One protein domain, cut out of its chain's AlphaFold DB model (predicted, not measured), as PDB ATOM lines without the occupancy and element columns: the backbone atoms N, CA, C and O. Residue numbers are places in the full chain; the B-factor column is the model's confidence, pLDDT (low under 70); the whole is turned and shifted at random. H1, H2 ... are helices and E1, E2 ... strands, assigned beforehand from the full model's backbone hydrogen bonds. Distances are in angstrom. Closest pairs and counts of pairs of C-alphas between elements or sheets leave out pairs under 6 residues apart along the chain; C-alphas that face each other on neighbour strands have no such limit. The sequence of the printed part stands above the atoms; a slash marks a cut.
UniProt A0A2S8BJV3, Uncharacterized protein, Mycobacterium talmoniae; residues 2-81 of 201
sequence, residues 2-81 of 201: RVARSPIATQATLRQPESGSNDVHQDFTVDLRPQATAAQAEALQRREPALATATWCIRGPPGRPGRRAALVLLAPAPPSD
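This is residues 2 to 81 of the 201 residues of an uncharacterized protein of Mycobacterium talmoniae (UniProt A0A2S8BJV3). A twisted sheet of four strands is grazed by one helix, H1, and two long hairpin loops run out at opposite ends, making the longest axis. Residues 18 to 23 stick out. The 80 printed residues run E1, E2, H1, E3, E4; the mixed sheet has that strand order, and the class is mixed, helices and strands, with under half of the residues in named elements. The whole is only just compact, close to loose: radius of gyration of the C-alphas 13.7 A, spans 44 by 29 by 20 A.

Look first at E1, residues 9 to 15, and E2, residues 27 to 32, an antiparallel hairpin; N 10 and O 31 are within hydrogen-bond range at 2.8 A. E3, residues 55 to 59, is parallel to E2, with N 30 and O 55 at 2.9 A. E4, residues 71 to 74, forms an antiparallel hairpin with E3, with N 56 and O 74 at 2.8 A. H1, residues 38 to 47, is only just on the sheet, with 5 pairs of C-alphas within 10 A, and only grazes it with residues 41 to 44; the closest C-alphas of E2 and H1, those of Leu 32 and Ala 41, are 8.0 A apart. E2, H1 and E3 make a strand-helix-strand unit, two parallel neighbour strands with a helix between, its crossover right-handed. In H1 every O i to N i+4 pair is within hydrogen-bond range.

Find C-alpha 9 at (22.551, 42.526, 31.545); E1 runs 16.8 A from there. E2 spans 15.8 A, H1 14.3 A, E3 13.1 A and E4 10.0 A, ending at C-alpha 74, (21.056, 41.111, 45.963).

The farthest C-alphas, of Gly 20 and Arg 64, are 44.0 A apart. The printed part has no cut; the links E1 to E2 and E3 to E4 are long. Residues 19 to 26 and 60 to 69 have pLDDT under 70.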
ATOM      1  N   ARG A   2      23.984  32.217  27.761       73.69
ATOM      2  CA  ARG A   2      22.817  32.965  27.227       73.69
ATOM      3  C   ARG A   2      22.527  34.248  28.015       73.69
ATOM      4  O   ARG A   2      22.230  35.272  27.411       73.69
ATOM      5  N   VAL A   3      22.755  34.213  29.327       79.44
ATOM      6  CA  VAL A   3      22.614  35.349  30.253       79.44
ATOM      7  C   VAL A   3      23.462  36.557  29.833       79.44
ATOM      8  O   VAL A   3      22.949  37.667  29.775       79.44
ATOM      9  N   ALA A   4      24.721  36.347  29.432       76.56
ATOM     10  CA  ALA A   4      25.613  37.422  28.973       76.56
ATOM     11  C   ALA A   4      25.159  38.092  27.657       76.56
ATOM     12  O   ALA A   4      25.648  39.159  27.307       76.56
ATOM     13  N   ARG A   5      24.234  37.466  26.916       83.00
ATOM     14  CA  ARG A   5      23.612  38.031  25.706       83.00
ATOM     15  C   ARG A   5      22.255  38.679  25.995       83.00
ATOM     16  O   ARG A   5      21.604  39.153  25.068       83.00
ATOM     17  N   SER A   6      21.807  38.668  27.252       87.12
ATOM     18  CA  SER A   6      20.541  39.270  27.651       87.12
ATOM     19  C   SER A   6      20.592  40.790  27.464       87.12
ATOM     20  O   SER A   6      21.555  41.421  27.903       87.12
ATOM     21  N   PRO A   7      19.557  41.415  26.873       88.94
ATOM     22  CA  PRO A   7      19.531  42.860  26.665       88.94
ATOM     23  C   PRO A   7      19.452  43.656  27.972       88.94
ATOM     24  O   PRO A   7      19.667  44.863  27.942       88.94
ATOM     25  N   ILE A   8      19.151  43.005  29.100       90.44
ATOM     26  CA  ILE A   8      19.047  43.640  30.420       90.44
ATOM     27  C   ILE A   8      20.298  43.479  31.286       90.44
ATOM     28  O   ILE A   8      20.378  44.103  32.337       90.44
ATOM     29  N   ALA A   9      21.275  42.677  30.855       90.12
ATOM     30  CA  ALA A   9      22.551  42.526  31.545       90.12
ATOM     31  C   ALA A   9      23.626  43.381  30.855       90.12
ATOM     32  O   ALA A   9      23.651  43.516  29.625       90.12
ATOM     33  N   THR A  10      24.506  43.996  31.639       87.81
ATOM     34  CA  THR A  10      25.777  44.542  31.139       87.81
ATOM     35  C   THR A  10      26.841  43.455  31.111       87.81
ATOM     36  O   THR A  10      27.620  43.383  30.165       87.81
ATOM     37  N   GLN A  11      26.841  42.591  32.124       86.69
ATOM     38  CA  GLN A  11      27.800  41.514  32.293       86.69
ATOM     39  C   GLN A  11      27.153  40.366  33.064       86.69
ATOM     40  O   GLN A  11      26.262  40.562  33.887       86.69
ATOM     41  N   ALA A  12      27.612  39.149  32.795       87.06
ATOM     42  CA  ALA A  12      27.307  38.006  33.633       87.06
ATOM     43  C   ALA A  12      28.582  37.185  33.811       87.06
ATOM     44  O   ALA A  12      29.226  36.822  32.823       87.06
ATOM     45  N   THR A  13      28.955  36.933  35.059       86.12
ATOM     46  CA  THR A  13      30.141  36.159  35.418       86.12
ATOM     47  C   THR A  13      29.733  34.860  36.080       86.12
ATOM     48  O   THR A  13      28.725  34.775  36.779       86.12
ATOM     49  N   LEU A  14      30.538  33.840  35.821       84.31
ATOM     50  CA  LEU A  14      30.472  32.552  36.478       84.31
ATOM     51  C   LEU A  14      31.827  32.334  37.131       84.31
ATOM     52  O   LEU A  14      32.834  32.240  36.425       84.31
ATOM     53  N   ARG A  15      31.853  32.262  38.458       79.19
ATOM     54  CA  ARG A  15      33.025  31.778  39.177       79.19
ATOM     55  C   ARG A  15      32.862  30.279  39.383       79.19
ATOM     56  O   ARG A  15      31.884  29.831  39.973       79.19
ATOM     57  N   GLN A  16      33.806  29.517  38.847       71.44
ATOM     58  CA  GLN A  16      33.899  28.089  39.113       71.44
ATOM     59  C   GLN A  16      34.824  27.860  40.313       71.44
ATOM     60  O   GLN A  16      35.772  28.635  40.486       71.44
ATOM     61  N   PRO A  17      34.576  26.816  41.117       70.69
ATOM     62  CA  PRO A  17      35.510  26.393  42.146       70.69
ATOM     63  C   PRO A  17      36.898  26.139  41.563       70.69
ATOM     64  O   PRO A  17      37.032  25.626  40.447       70.69
ATOM     65  N   GLU A  18      37.937  26.472  42.324       74.38
ATOM     66  CA  GLU A  18      39.301  26.107  41.954       74.38
ATOM     67  C   GLU A  18      39.455  24.579  41.961       74.38
ATOM     68  O   GLU A  18      38.859  23.872  42.780       74.38
ATOM     69  N   SER A  19      40.249  24.054  41.024       64.81
ATOM     70  CA  SER A  19      40.497  22.615  40.932       64.81
ATOM     71  C   SER A  19      41.116  22.103  42.238       64.81
ATOM     72  O   SER A  19      42.152  22.601  42.669       64.81
ATOM     73  N   GLY A  20      40.470  21.119  42.874       65.75
ATOM     74  CA  GLY A  20      40.893  20.561  44.164       65.75
ATOM     75  C   GLY A  20      40.239  21.201  45.393       65.75
ATOM     76  O   GLY A  20      40.506  20.756  46.507       65.75
ATOM     77  N   SER A  21      39.368  22.201  45.221       68.44
ATOM     78  CA  SER A  21      38.545  22.703  46.323       68.44
ATOM     79  C   SER A  21      37.363  21.761  46.597       68.44
ATOM     80  O   SER A  21      36.795  21.180  45.672       68.44
ATOM     81  N   ASN A  22      36.960  21.654  47.865       67.50
ATOM     82  CA  ASN A  22      35.720  20.974  48.260       67.50
ATOM     83  C   ASN A  22      34.467  21.823  47.975       67.50
ATOM     84  O   ASN A  22      33.354  21.393  48.278       67.50
ATOM     85  N   ASP A  23      34.645  23.033  47.446       59.25
ATOM     86  CA  ASP A  23      33.553  23.915  47.084       59.25
ATOM     87  C   ASP A  23      32.912  23.406  45.790       59.25
ATOM     88  O   ASP A  23      33.563  23.264  44.755       59.25
ATOM     89  N   VAL A  24      31.631  23.060  45.864       58.06
ATOM     90  CA  VAL A  24      30.831  22.583  44.723       58.06
ATOM     91  C   VAL A  24      29.963  23.700  44.141       58.06
ATOM     92  O   VAL A  24      29.245  23.477  43.163       58.06
ATOM     93  N   HIS A  25      30.021  24.902  44.720       59.09
ATOM     94  CA  HIS A  25      29.142  25.997  44.347       59.09
ATOM     95  C   HIS A  25      29.681  26.803  43.161       59.09
ATOM     96  O   HIS A  25      30.858  27.130  43.052       59.09
ATOM     97  N   GLN A  26      28.776  27.102  42.232       65.50
ATOM     98  CA  GLN A  26      29.015  28.016  41.126       65.50
ATOM     99  C   GLN A  26      28.407  29.368  41.480       65.50
ATOM    100  O   GLN A  26      27.183  29.477  41.583       65.50
ATOM    101  N   ASP A  27      29.241  30.398  41.613       78.00
ATOM    102  CA  ASP A  27      28.744  31.747  41.870       78.00
ATOM    103  C   ASP A  27      28.444  32.432  40.541       78.00
ATOM    104  O   ASP A  27      29.339  32.860  39.803       78.00
ATOM    105  N   PHE A  28      27.156  32.535  40.231       87.69
ATOM    106  CA  PHE A  28      26.675  33.362  39.136       87.69
ATOM    107  C   PHE A  28      26.451  34.783  39.635       87.69
ATOM    108  O   PHE A  28      25.681  35.000  40.567       87.69
ATOM    109  N   THR A  29      27.089  35.757  38.994       89.94
ATOM    110  CA  THR A  29      26.808  37.177  39.225       89.94
ATOM    111  C   THR A  29      26.269  37.810  37.949       89.94
ATOM    112  O   THR A  29      26.824  37.607  36.868       89.94
ATOM    113  N   VAL A  30      25.174  38.561  38.059       92.00
ATOM    114  CA  VAL A  30      24.529  39.255  36.939       92.00
ATOM    115  C   VAL A  30      24.521  40.751  37.216       92.00
ATOM    116  O   VAL A  30      23.767  41.219  38.063       92.00
ATOM    117  N   ASP A  31      25.315  41.505  36.459       91.94
ATOM    118  CA  ASP A  31      25.268  42.964  36.479       91.94
ATOM    119  C   ASP A  31      24.112  43.426  35.589       91.94
ATOM    120  O   ASP A  31      24.129  43.256  34.362       91.94
ATOM    121  N   LEU A  32      23.088  44.007  36.210       91.69
ATOM    122  CA  LEU A  32      21.941  44.557  35.505       91.69
ATOM    123  C   LEU A  32      22.273  45.923  34.905       91.69
ATOM    124  O   LEU A  32      23.027  46.731  35.451       91.69
ATOM    125  N   ARG A  33      21.657  46.199  33.759       89.06
ATOM    126  CA  ARG A  33      21.623  47.547  33.196       89.06
ATOM    127  C   ARG A  33      20.738  48.450  34.061       89.06
ATOM    128  O   ARG A  33      19.715  47.966  34.541       89.06
ATOM    129  N   PRO A  34      21.044  49.756  34.177       83.81
ATOM    130  CA  PRO A  34      20.240  50.688  34.975       83.81
ATOM    131  C   PRO A  34      18.747  50.705  34.606       83.81
ATOM    132  O   PRO A  34      17.893  50.841  35.468       83.81
ATOM    133  N   GLN A  35      18.424  50.513  33.326       87.25
ATOM    134  CA  GLN A  35      17.051  50.497  32.813       87.25
ATOM    135  C   GLN A  35      16.332  49.139  32.923       87.25
ATOM    136  O   GLN A  35      15.206  49.011  32.444       87.25
ATOM    137  N   ALA A  36      16.980  48.097  33.456       90.50
ATOM    138  CA  ALA A  36      16.354  46.785  33.593       90.50
ATOM    139  C   ALA A  36      15.225  46.843  34.633       90.50
ATOM    140  O   ALA A  36      15.449  47.247  35.775       90.50
ATOM    141  N   THR A  37      14.016  46.411  34.276       91.31
ATOM    142  CA  THR A  37      12.878  46.372  35.213       91.31
ATOM    143  C   THR A  37      12.907  45.107  36.071       91.31
ATOM    144  O   THR A  37      13.523  44.107  35.686       91.31
ATOM    145  N   ALA A  38      12.245  45.119  37.236       92.19
ATOM    146  CA  ALA A  38      12.149  43.931  38.093       92.19
ATOM    147  C   ALA A  38      11.554  42.732  37.333       92.19
ATOM    148  O   ALA A  38      12.155  41.659  37.271       92.19
ATOM    149  N   ALA A  39      10.446  42.955  36.619       93.69
ATOM    150  CA  ALA A  39       9.785  41.922  35.823       93.69
ATOM    151  C   ALA A  39      10.699  41.300  34.751       93.69
ATOM    152  O   ALA A  39      10.610  40.100  34.478       93.69
ATOM    153  N   GLN A  40      11.593  42.088  34.139       94.62
ATOM    154  CA  GLN A  40      12.560  41.568  33.172       94.62
ATOM    155  C   GLN A  40      13.637  40.706  33.845       94.62
ATOM    156  O   GLN A  40      13.986  39.652  33.307       94.62
ATOM    157  N   ALA A  41      14.150  41.126  35.005       94.06
ATOM    158  CA  ALA A  41      15.153  40.373  35.759       94.06
ATOM    159  C   ALA A  41      14.585  39.044  36.282       94.06
ATOM    160  O   ALA A  41      15.189  37.990  36.086       94.06
ATOM    161  N   GLU A  42      13.368  39.056  36.825       94.38
ATOM    162  CA  GLU A  42      12.665  37.833  37.215       94.38
ATOM    163  C   GLU A  42      12.380  36.912  36.025       94.38
ATOM    164  O   GLU A  42      12.533  35.695  36.115       94.38
ATOM    165  N   ALA A  43      11.959  37.470  34.883       94.00
ATOM    166  CA  ALA A  43      11.730  36.678  33.680       94.00
ATOM    167  C   ALA A  43      13.025  36.019  33.184       94.00
ATOM    168  O   ALA A  43      12.976  34.889  32.698       94.00
ATOM    169  N   LEU A  44      14.169  36.695  33.325       93.50
ATOM    170  CA  LEU A  44      15.478  36.120  33.039       93.50
ATOM    171  C   LEU A  44      15.807  34.982  34.016       93.50
ATOM    172  O   LEU A  44      16.186  33.907  33.558       93.50
ATOM    173  N   GLN A  45      15.588  35.173  35.321       94.00
ATOM    174  CA  GLN A  45      15.805  34.126  36.327       94.00
ATOM    175  C   GLN A  45      14.939  32.886  36.073       94.00
ATOM    176  O   GLN A  45      15.442  31.766  36.086       94.00
ATOM    177  N   ARG A  46      13.648  33.069  35.761       93.19
ATOM    178  CA  ARG A  46      12.724  31.962  35.450       93.19
ATOM    179  C   ARG A  46      13.131  31.174  34.202       93.19
ATOM    180  O   ARG A  46      12.864  29.979  34.123       93.19
ATOM    181  N   ARG A  47      13.732  31.836  33.207       92.88
ATOM    182  CA  ARG A  47      14.158  31.206  31.944       92.88
ATOM    183  C   ARG A  47      15.491  30.472  32.054       92.88
ATOM    184  O   ARG A  47      15.746  29.583  31.248       92.88
ATOM    185  N   GLU A  48      16.333  30.856  33.006       90.94
ATOM    186  CA  GLU A  48      17.701  30.363  33.145       90.94
ATOM    187  C   GLU A  48      17.878  29.750  34.545       90.94
ATOM    188  O   GLU A  48      18.247  30.461  35.480       90.94
ATOM    189  N   PRO A  49      17.654  28.429  34.718       86.00
ATOM    190  CA  PRO A  49      17.696  27.768  36.029       86.00
ATOM    191  C   PRO A  49      19.008  27.960  36.800       86.00
ATOM    192  O   PRO A  49      19.010  27.964  38.028       86.00
ATOM    193  N   ALA A  50      20.121  28.172  36.089       84.56
ATOM    194  CA  ALA A  50      21.423  28.483  36.681       84.56
ATOM    195  C   ALA A  50      21.433  29.792  37.499       84.56
ATOM    196  O   ALA A  50      22.341  30.008  38.293       84.56
ATOM    197  N   LEU A  51      20.434  30.665  37.324       89.44
ATOM    198  CA  LEU A  51      20.305  31.920  38.063       89.44
ATOM    199  C   LEU A  51      19.507  31.790  39.367       89.44
ATOM    200  O   LEU A  51      19.303  32.796  40.046       89.44
ATOM    201  N   ALA A  52      19.049  30.591  39.740       88.62
ATOM    202  CA  ALA A  52      18.259  30.380  40.956       88.62
ATOM    203  C   ALA A  52      18.986  30.810  42.244       88.62
ATOM    204  O   ALA A  52      18.336  31.183  43.213       88.62
ATOM    205  N   THR A  53      20.321  30.787  42.242       87.94
ATOM    206  CA  THR A  53      21.179  31.221  43.358       87.94
ATOM    207  C   THR A  53      22.101  32.376  42.963       87.94
ATOM    208  O   THR A  53      23.127  32.594  43.603       87.94
ATOM    209  N   ALA A  54      21.785  33.088  41.877       90.94
ATOM    210  CA  ALA A  54      22.635  34.167  41.400       90.94
ATOM    211  C   ALA A  54      22.661  35.349  42.374       90.94
ATOM    212  O   ALA A  54      21.678  35.661  43.046       90.94
ATOM    213  N   THR A  55      23.795  36.041  42.380       92.50
ATOM    214  CA  THR A  55      23.912  37.393  42.916       92.50
ATOM    215  C   THR A  55      23.600  38.391  41.806       92.50
ATOM    216  O   THR A  55      24.172  38.340  40.719       92.50
ATOM    217  N   TRP A  56      22.688  39.309  42.073       94.00
ATOM    218  CA  TRP A  56      22.270  40.360  41.161       94.00
ATOM    219  C   TRP A  56      22.920  41.665  41.581       94.00
ATOM    220  O   TRP A  56      22.739  42.112  42.712       94.00
ATOM    221  N   CYS A  57      23.662  42.288  40.674       92.38
ATOM    222  CA  CYS A  57      24.257  43.588  40.920       92.38
ATOM    223  C   CYS A  57      23.415  44.673  40.260       92.38
ATOM    224  O   CYS A  57      23.181  44.633  39.047       92.38
ATOM    225  N   ILE A  58      23.047  45.688  41.034       88.75
ATOM    226  CA  ILE A  58      22.646  46.984  40.488       88.75
ATOM    227  C   ILE A  58      23.718  48.006  40.815       88.75
ATOM    228  O   ILE A  58      24.399  47.935  41.841       88.75
ATOM    229  N   ARG A  59      23.885  48.948  39.892       82.25
ATOM    230  CA  ARG A  59      24.702  50.128  40.121       82.25
ATOM    231  C   ARG A  59      23.751  51.289  40.332       82.25
ATOM    232  O   ARG A  59      22.921  51.531  39.456       82.25
ATOM    233  N   GLY A  60      23.866  51.962  41.472       68.06
ATOM    234  CA  GLY A  60      23.129  53.202  41.700       68.06
ATOM    235  C   GLY A  60      23.544  54.282  40.693       68.06
ATOM    236  O   GLY A  60      24.473  54.077  39.895       68.06
ATOM    237  N   PRO A  61      22.881  55.444  40.700       65.06
ATOM    238  CA  PRO A  61      23.252  56.541  39.824       65.06
ATOM    239  C   PRO A  61      24.732  56.894  40.033       65.06
ATOM    240  O   PRO A  61      25.230  56.868  41.165       65.06
ATOM    241  N   PRO A  62      25.480  57.197  38.957       62.72
ATOM    242  CA  PRO A  62      26.830  57.705  39.121       62.72
ATOM    243  C   PRO A  62      26.769  58.986  39.962       62.72
ATOM    244  O   PRO A  62      25.938  59.859  39.712       62.72
ATOM    245  N   GLY A  63      27.651  59.089  40.959       64.19
ATOM    246  CA  GLY A  63      27.892  60.346  41.664       64.19
ATOM    247  C   GLY A  63      28.572  61.368  40.742       64.19
ATOM    248  O   GLY A  63      28.365  61.390  39.526       64.19
ATOM    249  N   ARG A  64      29.455  62.213  41.285       66.62
ATOM    250  CA  ARG A  64      30.261  63.094  40.418       66.62
ATOM    251  C   ARG A  64      31.150  62.292  39.444       66.62
ATOM    252  O   ARG A  64      31.574  61.182  39.780       66.62
ATOM    253  N   PRO A  65      31.505  62.857  38.272       61.41
ATOM    254  CA  PRO A  65      32.463  62.243  37.353       61.41
ATOM    255  C   PRO A  65      33.738  61.771  38.071       61.41
ATOM    256  O   PRO A  65      34.317  62.505  38.868       61.41
ATOM    257  N   GLY A  66      34.164  60.533  37.803       61.72
ATOM    258  CA  GLY A  66      35.321  59.909  38.458       61.72
ATOM    259  C   GLY A  66      35.019  59.214  39.794       61.72
ATOM    260  O   GLY A  66      35.923  58.614  40.377       61.72
ATOM    261  N   ARG A  67      33.772  59.244  40.282       66.44
ATOM    262  CA  ARG A  67      33.335  58.448  41.438       66.44
ATOM    263  C   ARG A  67      32.681  57.143  41.004       66.44
ATOM    264  O   ARG A  67      32.015  57.061  39.974       66.44
ATOM    265  N   ARG A  68      32.899  56.103  41.811       65.88
ATOM    266  CA  ARG A  68      32.289  54.788  41.619       65.88
ATOM    267  C   ARG A  68      30.812  54.880  42.007       65.88
ATOM    268  O   ARG A  68      30.501  55.386  43.079       65.88
ATOM    269  N   ALA A  69      29.932  54.405  41.130       69.00
ATOM    270  CA  ALA A  69      28.523  54.210  41.454       69.00
ATOM    271  C   ALA A  69      28.372  53.203  42.602       69.00
ATOM    272  O   ALA A  69      29.148  52.241  42.660       69.00
ATOM    273  N   ALA A  70      27.360  53.411  43.444       76.25
ATOM    274  CA  ALA A  70      26.930  52.461  44.464       76.25
ATOM    275  C   ALA A  70      26.886  51.040  43.892       76.25
ATOM    276  O   ALA A  70      26.261  50.835  42.850       76.25
ATOM    277  N   LEU A  71      27.563  50.079  44.518       82.50
ATOM    278  CA  LEU A  71      27.437  48.667  44.181       82.50
ATOM    279  C   LEU A  71      26.512  48.002  45.193       82.50
ATOM    280  O   LEU A  71      26.836  47.908  46.376       82.50
ATOM    281  N   VAL A  72      25.394  47.484  44.699       85.88
ATOM    282  CA  VAL A  72      24.430  46.757  45.518       85.88
ATOM    283  C   VAL A  72      24.326  45.333  45.013       85.88
ATOM    284  O   VAL A  72      24.068  45.113  43.830       85.88
ATOM    285  N   LEU A  73      24.510  44.380  45.920       89.88
ATOM    286  CA  LEU A  73      24.418  42.949  45.653       89.88
ATOM    287  C   LEU A  73      23.135  42.388  46.267       89.88
ATOM    288  O   LEU A  73      22.944  42.492  47.472       89.88
ATOM    289  N   LEU A  74      22.274  41.757  45.474       91.00
ATOM    290  CA  LEU A  74      21.056  41.111  45.963       91.00
ATOM    291  C   LEU A  74      21.081  39.626  45.628       91.00
ATOM    292  O   LEU A  74      21.359  39.246  44.493       91.00
ATOM    293  N   ALA A  75      20.804  38.776  46.608       90.81
ATOM    294  CA  ALA A  75      20.759  37.338  46.416       90.81
ATOM    295  C   ALA A  75      19.690  36.688  47.307       90.81
ATOM    296  O   ALA A  75      19.462  37.139  48.428       90.81
ATOM    297  N   PRO A  76      19.065  35.588  46.857       88.38
ATOM    298  CA  PRO A  76      19.139  35.033  45.498       88.38
ATOM    299  C   PRO A  76      18.166  35.713  44.512       88.38
ATOM    300  O   PRO A  76      18.206  35.457  43.307       88.38
ATOM    301  N   ALA A  77      17.254  36.543  45.019       91.81
ATOM    302  CA  ALA A  77      16.230  37.190  44.213       91.81
ATOM    303  C   ALA A  77      16.794  38.406  43.451       91.81
ATOM    304  O   ALA A  77      17.627  39.135  43.999       91.81
ATOM    305  N   PRO A  78      16.348  38.647  42.202       92.94
ATOM    306  CA  PRO A  78      16.631  39.894  41.512       92.94
ATOM    307  C   PRO A  78      15.999  41.080  42.256       92.94
ATOM    308  O   PRO A  78      14.992  40.905  42.942       92.94
ATOM    309  N   PRO A  79      16.544  42.294  42.083       91.62
ATOM    310  CA  PRO A  79      16.000  43.494  42.704       91.62
ATOM    311  C   PRO A  79      14.589  43.801  42.202       91.62
ATOM    312  O   PRO A  79      14.344  43.875  40.989       91.62
ATOM    313  N   SER A  80      13.692  44.058  43.148       91.25
ATOM    314  CA  SER A  80      12.384  44.648  42.892       91.25
ATOM    315  C   SER A  80      12.515  46.127  42.503       91.25
ATOM    316  O   SER A  80      13.583  46.735  42.606       91.25
ATOM    317  N   ASP A  81      11.424  46.734  42.036       89.12
ATOM    318  CA  ASP A  81      11.421  48.175  41.761       89.12
ATOM    319  C   ASP A  81      11.453  48.999  43.066       89.12
ATOM    320  O   ASP A  81      12.021  50.088  43.078       89.12
TER     321      ASP A  81